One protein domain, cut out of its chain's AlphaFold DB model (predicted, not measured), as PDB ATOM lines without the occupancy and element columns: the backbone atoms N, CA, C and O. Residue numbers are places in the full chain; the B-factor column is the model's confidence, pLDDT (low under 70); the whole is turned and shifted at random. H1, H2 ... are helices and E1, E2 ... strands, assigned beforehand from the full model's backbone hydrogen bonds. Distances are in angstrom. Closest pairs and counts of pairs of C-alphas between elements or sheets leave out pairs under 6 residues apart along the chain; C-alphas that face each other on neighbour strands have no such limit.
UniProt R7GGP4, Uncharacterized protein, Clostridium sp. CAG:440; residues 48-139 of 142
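Overview. This is residues 48 to 139 of the 142 residues of an uncharacterized protein of Clostridium sp. CAG:440 (UniProt R7GGP4). A small twisted sheet of four short antiparallel strands has one long helix, H1, packed slantwise over one face, where its residues 48 to 59 pack on the sheet, mostly on E3 and E4. Long loops surround this core: residues 125 to 139 run out from E4 and fold back to pair with it, and the four-residue helix H2 follows just past one end of E2. The printed part has 92 residues with two named helices and four named strands in the order H1 E1 E2 H2 E3 E4; the sheet's order is E1 - E2 - E3 - E4. The class is mixed, helices and strands, though under half of the residues are in named elements. The whole is compact, with a radius of gyration of the C-alphas of 12.6 A and spans of 40 by 29 by 18 A.

Along the chain. The strands are E1, residues 74 to 76; E2, residues 93 to 96; E3, residues 113 to 116, 10.0 A long; and E4, residues 121 to 124, 10.4 A long. E4 ends at C-alpha 124, (139.091, 72.160, 74.401). H1, residues 48 to 65, is 25.8 A from C-alpha 48 at (139.859, 64.986, 74.972) to C-alpha 65 at (116.165, 56.603, 69.230). H2 is residues 98 to 101, 5.2 A long.

Arrangement. The inner strands E2 and E3 are antiparallel at 146 degrees, with N 96 and O 113 at 2.8 A, within hydrogen-bond range. E3 and E4 form a hairpin at 172 degrees, with N 123 and O 114 at 2.8 A. E1 and E2 form a hairpin at 140 degrees, with N 74 and O 95 at 2.8 A. From edge to edge the strands' lines turn by 79 degrees. H1 is on the sheet at a height of 8.7 A, over E3 and E4, and on the local plane it runs slantwise to the strands, at 38 degrees to E3. Its closest C-alphas to E4 are those of Gln 52 and Val 122, 5.9 A apart. H2 is not on the sheet, and H1 and H2 are apart. Each O i to N i+4 pair of H1 is within hydrogen-bond range; H2 is too short for such a pair.

Size, cuts and confidence. The C-alphas farthest apart are those of Thr 65 and Asp 132, at 41.1 A. The links E1 to E2 and H2 to E3 are long, of 16 and 11 residues. Residues 122 to 123 of E4 pair antiparallel with residues 137 to 138. The printed part has no cut; its mean pLDDT is 88.6, and no printed residue is under 70.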
ATOM      1  N   LEU A  48     140.376  64.745  76.322       91.50
ATOM      2  CA  LEU A  48     139.859  64.986  74.972       91.50
ATOM      3  C   LEU A  48     139.275  63.704  74.337       91.50
ATOM      4  O   LEU A  48     138.175  63.718  73.783       91.50
ATOM      5  N   LYS A  49     139.977  62.569  74.471       91.81
ATOM      6  CA  LYS A  49     139.513  61.261  73.975       91.81
ATOM      7  C   LYS A  49     138.322  60.717  74.763       91.81
ATOM      8  O   LYS A  49     137.424  60.126  74.166       91.81
ATOM      9  N   MET A  50     138.293  60.910  76.082       90.94
ATOM     10  CA  MET A  50     137.151  60.511  76.912       90.94
ATOM     11  C   MET A  50     135.883  61.265  76.504       90.94
ATOM     12  O   MET A  50     134.833  60.642  76.325       90.94
ATOM     13  N   VAL A  51     135.992  62.579  76.284       91.62
ATOM     14  CA  VAL A  51     134.881  63.399  75.783       91.62
ATOM     15  C   VAL A  51     134.436  62.912  74.408       91.62
ATOM     16  O   VAL A  51     133.246  62.675  74.213       91.62
ATOM     17  N   GLN A  52     135.370  62.672  73.481       92.69
ATOM     18  CA  GLN A  52     135.038  62.155  72.148       92.69
ATOM     19  C   GLN A  52     134.269  60.834  72.227       92.69
ATOM     20  O   GLN A  52     133.248  60.660  71.558       92.69
ATOM     21  N   HIS A  53     134.721  59.913  73.077       91.25
ATOM     22  CA  HIS A  53     134.047  58.636  73.261       91.25
ATOM     23  C   HIS A  53     132.621  58.812  73.803       91.25
ATOM     24  O   HIS A  53     131.681  58.218  73.268       91.25
ATOM     25  N   ALA A  54     132.434  59.666  74.812       90.12
ATOM     26  CA  ALA A  54     131.117  59.949  75.380       90.12
ATOM     27  C   ALA A  54     130.170  60.609  74.361       90.12
ATOM     28  O   ALA A  54     129.002  60.221  74.257       90.12
ATOM     29  N   VAL A  55     130.677  61.557  73.569       91.19
ATOM     30  CA  VAL A  55     129.943  62.233  72.487       91.19
ATOM     31  C   VAL A  55     129.479  61.223  71.436       91.19
ATOM     32  O   VAL A  55     128.290  61.160  71.124       91.19
ATOM     33  N   LEU A  56     130.370  60.358  70.946       91.06
ATOM     34  CA  LEU A  56     130.021  59.332  69.955       91.06
ATOM     35  C   LEU A  56     129.041  58.288  70.508       91.06
ATOM     36  O   LEU A  56     128.115  57.858  69.809       91.06
ATOM     37  N   GLN A  57     129.194  57.898  71.775       89.62
ATOM     38  CA  GLN A  57     128.266  56.983  72.437       89.62
ATOM     39  C   GLN A  57     126.854  57.585  72.507       89.62
ATOM     40  O   GLN A  57     125.863  56.899  72.230       89.62
ATOM     41  N   ARG A  58     126.748  58.872  72.847       88.69
ATOM     42  CA  ARG A  58     125.477  59.609  72.860       88.69
ATOM     43  C   ARG A  58     124.894  59.761  71.465       88.69
ATOM     44  O   ARG A  58     123.710  59.488  71.281       88.69
ATOM     45  N   TYR A  59     125.719  60.087  70.475       90.19
ATOM     46  CA  TYR A  59     125.273  60.186  69.090       90.19
ATOM     47  C   TYR A  59     124.761  58.851  68.537       90.19
ATOM     48  O   TYR A  59     123.782  58.818  67.791       90.19
ATOM     49  N   THR A  60     125.367  57.734  68.941       89.50
ATOM     50  CA  THR A  60     124.880  56.393  68.586       89.50
ATOM     51  C   THR A  60     123.479  56.159  69.153       89.50
ATOM     52  O   THR A  60     122.575  55.743  68.429       89.50
ATOM     53  N   LYS A  61     123.256  56.501  70.430       88.44
ATOM     54  CA  LYS A  61     121.929  56.415  71.063       88.44
ATOM     55  C   LYS A  61     120.913  57.333  70.383       88.44
ATOM     56  O   LYS A  61     119.812  56.878  70.076       88.44
ATOM     57  N   TYR A  62     121.290  58.576  70.088       89.81
ATOM     58  CA  TYR A  62     120.479  59.516  69.311       89.81
ATOM     59  C   TYR A  62     120.120  58.945  67.935       89.81
ATOM     60  O   TYR A  62     118.966  58.970  67.523       89.81
ATOM     61  N   SER A  63     121.081  58.359  67.226       87.25
ATOM     62  CA  SER A  63     120.863  57.828  65.878       87.25
ATOM     63  C   SER A  63     119.832  56.699  65.852       87.25
ATOM     64  O   SER A  63     119.081  56.609  64.875       87.25
ATOM     65  N   LEU A  64     119.778  55.897  66.922       89.25
ATOM     66  CA  LEU A  64     118.841  54.787  67.113       89.25
ATOM     67  C   LEU A  64     117.458  55.236  67.609       89.25
ATOM     68  O   LEU A  64     116.451  54.700  67.159       89.25
ATOM     69  N   THR A  65     117.407  56.191  68.539       89.19
ATOM     70  CA  THR A  65     116.165  56.603  69.230       89.19
ATOM     71  C   THR A  65     115.508  57.844  68.631       89.19
ATOM     72  O   THR A  65     114.313  58.045  68.817       89.19
ATOM     73  N   LYS A  66     116.278  58.660  67.903       88.94
ATOM     74  CA  LYS A  66     115.926  60.010  67.432       88.94
ATOM     75  C   LYS A  66     115.530  60.977  68.554       88.94
ATOM     76  O   LYS A  66     114.852  61.962  68.297       88.94
ATOM     77  N   ASP A  67     115.971  60.703  69.779       85.62
ATOM     78  CA  ASP A  67     115.691  61.529  70.949       85.62
ATOM     79  C   ASP A  67     116.750  62.628  71.114       85.62
ATOM     80  O   ASP A  67     117.903  62.353  71.457       85.62
ATOM     81  N   GLU A  68     116.357  63.878  70.865       81.62
ATOM     82  CA  GLU A  68     117.236  65.051  70.936       81.62
ATOM     83  C   GLU A  68     117.804  65.306  72.340       81.62
ATOM     84  O   GLU A  68     118.874  65.901  72.448       81.62
ATOM     85  N   THR A  69     117.187  64.775  73.404       82.69
ATOM     86  CA  THR A  69     117.717  64.881  74.781       82.69
ATOM     87  C   THR A  69     119.067  64.178  74.966       82.69
ATOM     88  O   THR A  69     119.755  64.371  75.968       82.69
ATOM     89  N   MET A  70     119.476  63.352  73.998       84.81
ATOM     90  CA  MET A  70     120.780  62.689  73.994       84.81
ATOM     91  C   MET A  70     121.929  63.624  73.592       84.81
ATOM     92  O   MET A  70     123.085  63.275  73.846       84.81
ATOM     93  N   LEU A  71     121.636  64.765  72.959       87.69
ATOM     94  CA  LEU A  71     122.620  65.773  72.563       87.69
ATOM     95  C   LEU A  71     122.728  66.809  73.687       87.69
ATOM     96  O   LEU A  71     121.798  67.569  73.931       87.69
ATOM     97  N   VAL A  72     123.853  66.804  74.395       89.25
ATOM     98  CA  VAL A  72     124.081  67.656  75.567       89.25
ATOM     99  C   VAL A  72     124.904  68.874  75.155       89.25
ATOM    100  O   VAL A  72     125.850  68.761  74.375       89.25
ATOM    101  N   GLY A  73     124.568  70.030  75.721       90.12
ATOM    102  CA  GLY A  73     125.303  71.276  75.533       90.12
ATOM    103  C   GLY A  73     124.506  72.346  74.804       90.12
ATOM    104  O   GLY A  73     123.449  72.102  74.218       90.12
ATOM    105  N   ASP A  74     125.045  73.554  74.839       92.62
ATOM    106  CA  ASP A  74     124.444  74.723  74.219       92.62
ATOM    107  C   ASP A  74     124.870  74.794  72.756       92.62
ATOM    108  O   ASP A  74     126.061  74.810  72.440       92.62
ATOM    109  N   LYS A  75     123.900  74.815  71.840       93.00
ATOM    110  CA  LYS A  75     124.189  74.915  70.408       93.00
ATOM    111  C   LYS A  75     124.894  76.240  70.108       93.00
ATOM    112  O   LYS A  75     124.439  77.295  70.545       93.00
ATOM    113  N   ILE A  76     125.973  76.176  69.334       92.88
ATOM    114  CA  ILE A  76     126.748  77.351  68.925       92.88
ATOM    115  C   ILE A  76     126.715  77.543  67.409       92.88
ATOM    116  O   ILE A  76     126.650  76.581  66.640       92.88
ATOM    117  N   GLU A  77     126.780  78.806  66.995       90.38
ATOM    118  CA  GLU A  77     126.890  79.206  65.594       90.38
ATOM    119  C   GLU A  77     128.338  79.106  65.101       90.38
ATOM    120  O   GLU A  77     129.281  79.321  65.868       90.38
ATOM    121  N   GLU A  78     128.524  78.835  63.806       85.44
ATOM    122  CA  GLU A  78     129.853  78.640  63.203       85.44
ATOM    123  C   GLU A  78     130.791  79.847  63.359       85.44
ATOM    124  O   GLU A  78     132.007  79.681  63.367       85.44
ATOM    125  N   GLU A  79     130.247  81.057  63.501       86.44
ATOM    126  CA  GLU A  79     131.026  82.284  63.726       86.44
ATOM    127  C   GLU A  79     131.769  82.298  65.073       86.44
ATOM    128  O   GLU A  79     132.746  83.027  65.229       86.44
ATOM    129  N   ASN A  80     131.319  81.487  66.037       86.75
ATOM    130  CA  ASN A  80     131.916  81.374  67.367       86.75
ATOM    131  C   ASN A  80     132.954  80.240  67.450       86.75
ATOM    132  O   ASN A  80     133.486  79.975  68.529       86.75
ATOM    133  N   LEU A  81     133.229  79.555  66.335       89.81
ATOM    134  CA  LEU A  81     134.255  78.519  66.264       89.81
ATOM    135  C   LEU A  81     135.650  79.138  66.145       89.81
ATOM    136  O   LEU A  81     135.843  80.180  65.519       89.81
ATOM    137  N   ASP A  82     136.649  78.468  66.719       88.62
ATOM    138  CA  ASP A  82     138.030  78.937  66.634       88.62
ATOM    139  C   ASP A  82     138.537  78.848  65.185       88.62
ATOM    140  O   ASP A  82     138.541  77.775  64.575       88.62
ATOM    141  N   SER A  83     138.974  79.982  64.631       88.38
ATOM    142  CA  SER A  83     139.446  80.100  63.248       88.38
ATOM    143  C   SER A  83     140.764  79.372  62.979       88.38
ATOM    144  O   SER A  83     141.142  79.212  61.820       88.38
ATOM    145  N   ASN A  84     141.482  78.952  64.026       87.75
ATOM    146  CA  ASN A  84     142.727  78.192  63.891       87.75
ATOM    147  C   ASN A  84     142.489  76.700  63.602       87.75
ATOM    148  O   ASN A  84     143.448  75.971  63.351       87.75
ATOM    149  N   ILE A  85     141.236  76.235  63.645       89.19
ATOM    150  CA  ILE A  85     140.866  74.841  63.394       89.19
ATOM    151  C   ILE A  85     140.153  74.721  62.048       89.19
ATOM    152  O   ILE A  85     139.237  75.478  61.724       89.19
ATOM    153  N   THR A  86     140.544  73.711  61.275       89.69
ATOM    154  CA  THR A  86     139.821  73.298  60.069       89.69
ATOM    155  C   THR A  86     138.687  72.355  60.460       89.69
ATOM    156  O   THR A  86     138.856  71.136  60.505       89.69
ATOM    157  N   TRP A  87     137.534  72.937  60.772       90.06
ATOM    158  CA  TRP A  87     136.324  72.210  61.150       90.06
ATOM    159  C   TRP A  87     135.711  71.455  59.966       90.06
ATOM    160  O   TRP A  87     135.695  71.952  58.838       90.06
ATOM    161  N   GLN A  88     135.131  70.286  60.233       88.56
ATOM    162  CA  GLN A  88     134.437  69.470  59.233       88.56
ATOM    163  C   GLN A  88     133.120  70.104  58.765       88.56
ATOM    164  O   GLN A  88     132.657  69.818  57.662       88.56
ATOM    165  N   LYS A  89     132.503  70.958  59.597       85.75
ATOM    166  CA  LYS A  89     131.245  71.671  59.311       85.75
ATOM    167  C   LYS A  89     130.097  70.751  58.888       85.75
ATOM    168  O   LYS A  89     129.270  71.088  58.043       85.75
ATOM    169  N   GLN A  90     130.036  69.558  59.479       85.69
ATOM    170  CA  GLN A  90     128.949  68.614  59.237       85.69
ATOM    171  C   GLN A  90     128.090  68.455  60.486       85.69
ATOM    172  O   GLN A  90     128.463  67.749  61.417       85.69
ATOM    173  N   GLY A  91     126.893  69.035  60.480       85.75
ATOM    174  CA  GLY A  91     126.004  69.021  61.644       85.75
ATOM    175  C   GLY A  91     126.171  70.267  62.509       85.75
ATOM    176  O   GLY A  91     126.709  71.270  62.059       85.75
ATOM    177  N   SER A  92     125.638  70.222  63.730       91.56
ATOM    178  CA  SER A  92     125.693  71.344  64.671       91.56
ATOM    179  C   SER A  92     126.778  71.135  65.720       91.56
ATOM    180  O   SER A  92     127.020  70.004  66.150       91.56
ATOM    181  N   TYR A  93     127.381  72.242  66.139       93.50
ATOM    182  CA  TYR A  93     128.343  72.289  67.229       93.50
ATOM    183  C   TYR A  93     127.640  72.636  68.538       93.50
ATOM    184  O   TYR A  93     126.686  73.418  68.554       93.50
ATOM    185  N   TYR A  94     128.127  72.052  69.623       93.69
ATOM    186  CA  TYR A  94     127.596  72.229  70.967       93.69
ATOM    187  C   TYR A  94     128.738  72.563  71.915       93.69
ATOM    188  O   TYR A  94     129.783  71.913  71.882       93.69
ATOM    189  N   ARG A  95     128.541  73.571  72.761       94.38
ATOM    190  CA  ARG A  95     129.441  73.896  73.864       94.38
ATOM    191  C   ARG A  95     128.970  73.154  75.109       94.38
ATOM    192  O   ARG A  95     127.805  73.254  75.482       94.38
ATOM    193  N   ILE A  96     129.874  72.420  75.745       92.38
ATOM    194  CA  ILE A  96     129.606  71.644  76.956       92.38
ATOM    195  C   ILE A  96     130.485  72.187  78.073       92.38
ATOM    196  O   ILE A  96     131.716  72.158  77.980       92.38
ATOM    197  N   ASN A  97     129.843  72.674  79.129       89.75
ATOM    198  CA  ASN A  97     130.506  73.131  80.346       89.75
ATOM    199  C   ASN A  97     130.634  72.000  81.392       89.75
ATOM    200  O   ASN A  97     130.055  70.921  81.252       89.75
ATOM    201  N   ASN A  98     131.373  72.259  82.475       84.00
ATOM    202  CA  ASN A  98     131.576  71.312  83.583       84.00
ATOM    203  C   ASN A  98     130.260  70.739  84.149       84.00
ATOM    204  O   ASN A  98     130.164  69.544  84.428       84.00
ATOM    205  N   GLU A  99     129.230  71.569  84.314       83.44
ATOM    206  CA  GLU A  99     127.965  71.126  84.905       83.44
ATOM    207  C   GLU A  99     127.243  70.130  83.994       83.44
ATOM    208  O   GLU A  99     126.781  69.090  84.466       83.44
ATOM    209  N   GLN A 100     127.246  70.398  82.688       85.31
ATOM    210  CA  GLN A 100     126.656  69.549  81.653       85.31
ATOM    211  C   GLN A 100     127.446  68.245  81.443       85.31
ATOM    212  O   GLN A 100     126.864  67.213  81.104       85.31
ATOM    213  N   PHE A 101     128.757  68.221  81.718       81.81
ATOM    214  CA  PHE A 101     129.539  66.975  81.681       81.81
ATOM    215  C   PHE A 101     129.036  65.915  82.666       81.81
ATOM    216  O   PHE A 101     129.129  64.716  82.379       81.81
ATOM    217  N   LYS A 102     128.424  66.329  83.782       81.19
ATOM    218  CA  LYS A 102     127.819  65.395  84.742       81.19
ATOM    219  C   LYS A 102     126.687  64.593  84.106       81.19
ATOM    220  O   LYS A 102     126.549  63.407  84.400       81.19
ATOM    221  N   GLU A 103     125.934  65.190  83.184       80.56
ATOM    222  CA  GLU A 103     124.890  64.496  82.422       80.56
ATOM    223  C   GLU A 103     125.480  63.460  81.464       80.56
ATOM    224  O   GLU A 103     124.869  62.420  81.210       80.56
ATOM    225  N   LEU A 104     126.702  63.695  80.981       77.81
ATOM    226  CA  LEU A 104     127.475  62.741  80.188       77.81
ATOM    227  C   LEU A 104     128.134  61.641  81.031       77.81
ATOM    228  O   LEU A 104     128.680  60.697  80.462       77.81
ATOM    229  N   GLY A 105     128.022  61.706  82.361       78.19
ATOM    230  CA  GLY A 105     128.640  60.758  83.287       78.19
ATOM    231  C   GLY A 105     130.121  61.035  83.544       78.19
ATOM    232  O   GLY A 105     130.810  60.175  84.093       78.19
ATOM    233  N   ILE A 106     130.614  62.217  83.162       79.62
ATOM    234  CA  ILE A 106     132.002  62.627  83.363       79.62
ATOM    235  C   ILE A 106     132.038  63.687  84.466       79.62
ATOM    236  O   ILE A 106     131.358  64.703  84.384       79.62
ATOM    237  N   THR A 107     132.804  63.443  85.527       75.44
ATOM    238  CA  THR A 107     132.790  64.294  86.734       75.44
ATOM    239  C   THR A 107     134.104  65.015  87.012       75.44
ATOM    240  O   THR A 107     134.101  65.970  87.784       75.44
ATOM    241  N   ASP A 108     135.205  64.608  86.375       78.62
ATOM    242  CA  ASP A 108     136.546  65.152  86.649       78.62
ATOM    243  C   ASP A 108     137.038  66.152  85.589       78.62
ATOM    244  O   ASP A 108     138.203  66.537  85.571       78.62
ATOM    245  N   ILE A 109     136.147  66.603  84.700       81.00
ATOM    246  CA  ILE A 109     136.478  67.588  83.670       81.00
ATOM    247  C   ILE A 109     136.077  68.980  84.148       81.00
ATOM    248  O   ILE A 109     134.914  69.239  84.457       81.00
ATOM    249  N   LYS A 110     137.059  69.883  84.202       84.56
ATOM    250  CA  LYS A 110     136.849  71.291  84.568       84.56
ATOM    251  C   LYS A 110     136.717  72.216  83.369       84.56
ATOM    252  O   LYS A 110     136.064  73.250  83.488       84.56
ATOM    253  N   ASP A 111     137.322  71.823  82.259       89.06
ATOM    254  CA  ASP A 111     137.381  72.620  81.048       89.06
ATOM    255  C   ASP A 111     136.053  72.586  80.284       89.06
ATOM    256  O   ASP A 111     135.234  71.674  80.422       89.06
ATOM    257  N   THR A 112     135.847  73.613  79.467       92.00
ATOM    258  CA  THR A 112     134.723  73.708  78.532       92.00
ATOM    259  C   THR A 112     135.159  73.206  77.164       92.00
ATOM    260  O   THR A 112     136.251  73.540  76.697       92.00
ATOM    261  N   TYR A 113     134.302  72.419  76.514       93.56
ATOM    262  CA  TYR A 113     134.603  71.817  75.217       93.56
ATOM    263  C   TYR A 113     133.570  72.206  74.173       93.56
ATOM    264  O   TYR A 113     132.382  72.323  74.469       93.56
ATOM    265  N   ILE A 114     134.029  72.333  72.934       94.62
ATOM    266  CA  ILE A 114     133.173  72.384  71.755       94.62
ATOM    267  C   ILE A 114     133.172  70.998  71.131       94.62
ATOM    268  O   ILE A 114     134.235  70.431  70.869       94.62
ATOM    269  N   VAL A 115     131.984  70.456  70.886       94.19
ATOM    270  CA  VAL A 115     131.821  69.123  70.320       94.19
ATOM    271  C   VAL A 115     130.875  69.120  69.133       94.19
ATOM    272  O   VAL A 115     129.933  69.910  69.057       94.19
ATOM    273  N   ASN A 116     131.085  68.172  68.229       93.81
ATOM    274  CA  ASN A 116     130.126  67.832  67.192       93.81
ATOM    275  C   ASN A 116     129.810  66.342  67.269       93.81
ATOM    276  O   ASN A 116     130.656  65.480  67.035       93.81
ATOM    277  N   TYR A 117     128.552  66.043  67.579       90.81
ATOM    278  CA  TYR A 117     128.073  64.678  67.754       90.81
ATOM    279  C   TYR A 117     128.130  63.844  66.470       90.81
ATOM    280  O   TYR A 117     128.333  62.635  66.546       90.81
ATOM    281  N   LYS A 118     127.981  64.468  65.297       89.75
ATOM    282  CA  LYS A 118     127.945  63.766  64.008       89.75
ATOM    283  C   LYS A 118     129.336  63.356  63.528       89.75
ATOM    284  O   LYS A 118     129.491  62.260  62.998       89.75
ATOM    285  N   THR A 119     130.321  64.235  63.684       91.06
ATOM    286  CA  THR A 119     131.708  64.036  63.222       91.06
ATOM    287  C   THR A 119     132.626  63.499  64.319       91.06
ATOM    288  O   THR A 119     133.732  63.044  64.034       91.06
ATOM    289  N   GLY A 120     132.186  63.544  65.580       90.50
ATOM    290  CA  GLY A 120     133.029  63.228  66.730       90.50
ATOM    291  C   GLY A 120     134.145  64.249  66.941       90.50
ATOM    292  O   GLY A 120     135.181  63.895  67.505       90.50
ATOM    293  N   GLU A 121     133.971  65.481  66.452       93.38
ATOM    294  CA  GLU A 121     134.907  66.568  66.729       93.38
ATOM    295  C   GLU A 121     134.817  66.962  68.199       93.38
ATOM    296  O   GLU A 121     133.719  67.097  68.743       93.38
ATOM    297  N   VAL A 122     135.973  67.153  68.825       94.00
ATOM    298  CA  VAL A 122     136.103  67.648  70.192       94.00
ATOM    299  C   VAL A 122     137.266  68.621  70.244       94.00
ATOM    300  O   VAL A 122     138.375  68.297  69.824       94.00
ATOM    301  N   TYR A 123     137.009  69.797  70.794       95.12
ATOM    302  CA  TYR A 123     137.980  70.860  70.996       95.12
ATOM    303  C   TYR A 123     137.897  71.368  72.429       95.12
ATOM    304  O   TYR A 123     136.798  71.633  72.917       95.12
ATOM    305  N   ASN A 124     139.040  71.518  73.093       93.69
ATOM    306  CA  ASN A 124     139.091  72.160  74.401       93.69
ATOM    307  C   ASN A 124     139.158  73.687  74.222       93.69
ATOM    308  O   ASN A 124     140.134  74.231  73.708       93.69
ATOM    309  N   GLU A 125     138.100  74.381  74.640       91.50
ATOM    310  CA  GLU A 125     137.980  75.836  74.511       91.50
ATOM    311  C   GLU A 125     138.732  76.580  75.623       91.50
ATOM    312  O   GLU A 125     139.194  77.705  75.421       91.50
ATOM    313  N   THR A 126     138.871  75.955  76.796       90.25
ATOM    314  CA  THR A 126     139.542  76.554  77.962       90.25
ATOM    315  C   THR A 126     141.061  76.457  77.836       90.25
ATOM    316  O   THR A 126     141.757  77.463  77.976       90.25
ATOM    317  N   GLN A 127     141.576  75.271  77.506       90.56
ATOM    318  CA  GLN A 127     142.967  75.045  77.122       90.56
ATOM    319  C   GLN A 127     143.056  74.671  75.648       90.56
ATOM    320  O   GLN A 127     142.801  73.537  75.256       90.56
ATOM    321  N   LYS A 128     143.464  75.641  74.829       89.88
ATOM    322  CA  LYS A 128     143.478  75.510  73.368       89.88
ATOM    323  C   LYS A 128     144.636  74.672  72.839       89.88
ATOM    324  O   LYS A 128     144.508  74.047  71.788       89.88
ATOM    325  N   THR A 129     145.774  74.698  73.528       89.06
ATOM    326  CA  THR A 129     147.020  74.061  73.098       89.06
ATOM    327  C   THR A 129     147.697  73.350  74.258       89.06
ATOM    328  O   THR A 129     147.575  73.779  75.401       89.06
ATOM    329  N   THR A 130     148.440  72.291  73.956       87.81
ATOM    330  CA  THR A 130     149.349  71.636  74.901       87.81
ATOM    331  C   THR A 130     150.592  72.495  75.152       87.81
ATOM    332  O   THR A 130     150.833  73.455  74.410       87.81
ATOM    333  N   ASN A 131     151.417  72.141  76.141       83.19
ATOM    334  CA  ASN A 131     152.689  72.839  76.384       83.19
ATOM    335  C   ASN A 131     153.634  72.747  75.172       83.19
ATOM    336  O   ASN A 131     154.319  73.713  74.844       83.19
ATOM    337  N   ASP A 132     153.568  71.636  74.432       80.81
ATOM    338  CA  ASP A 132     154.277  71.451  73.155       80.81
ATOM    339  C   ASP A 132     153.720  72.285  71.973       80.81
ATOM    340  O   ASP A 132     154.208  72.176  70.847       80.81
ATOM    341  N   GLY A 133     152.666  73.083  72.182       82.75
ATOM    342  CA  GLY A 133     152.052  73.932  71.154       82.75
ATOM    343  C   GLY A 133     151.073  73.220  70.212       82.75
ATOM    344  O   GLY A 133     150.594  73.827  69.254       82.75
ATOM    345  N   ASN A 134     150.737  71.952  70.470       86.94
ATOM    346  CA  ASN A 134     149.752  71.223  69.668       86.94
ATOM    347  C   ASN A 134     148.333  71.653  70.042       86.94
ATOM    348  O   ASN A 134     147.998  71.704  71.222       86.94
ATOM    349  N   ILE A 135     147.478  71.906  69.050       90.94
ATOM    350  CA  ILE A 135     146.069  72.253  69.287       90.94
ATOM    351  C   ILE A 135     145.344  71.058  69.920       90.94
ATOM    352  O   ILE A 135     145.445  69.927  69.440       90.94
ATOM    353  N   LEU A 136     144.585  71.309  70.988       92.38
ATOM    354  CA  LEU A 136     143.759  70.316  71.677       92.38
ATOM    355  C   LEU A 136     142.435  70.112  70.936       92.38
ATOM    356  O   LEU A 136     141.368  70.522  71.388       92.38
ATOM    357  N   TYR A 137     142.542  69.474  69.774       93.94
ATOM    358  CA  TYR A 137     141.445  69.150  68.870       93.94
ATOM    359  C   TYR A 137     141.589  67.720  68.338       93.94
ATOM    360  O   TYR A 137     142.691  67.276  68.013       93.94
ATOM    361  N   ILE A 138     140.476  66.996  68.239       93.50
ATOM    362  CA  ILE A 138     140.410  65.659  67.641       93.50
ATOM    363  C   ILE A 138     139.109  65.504  66.856       93.50
ATOM    364  O   ILE A 138     138.082  66.053  67.241       93.50
ATOM    365  N   CYS A 139     139.148  64.725  65.779       90.00
ATOM    366  CA  CYS A 139     137.993  64.341  64.970       90.00
ATOM    367  C   CYS A 139     137.966  62.812  64.835       90.00
ATOM    368  O   CYS A 139     139.020  62.180  64.872       90.00
TER     369      CYS A 139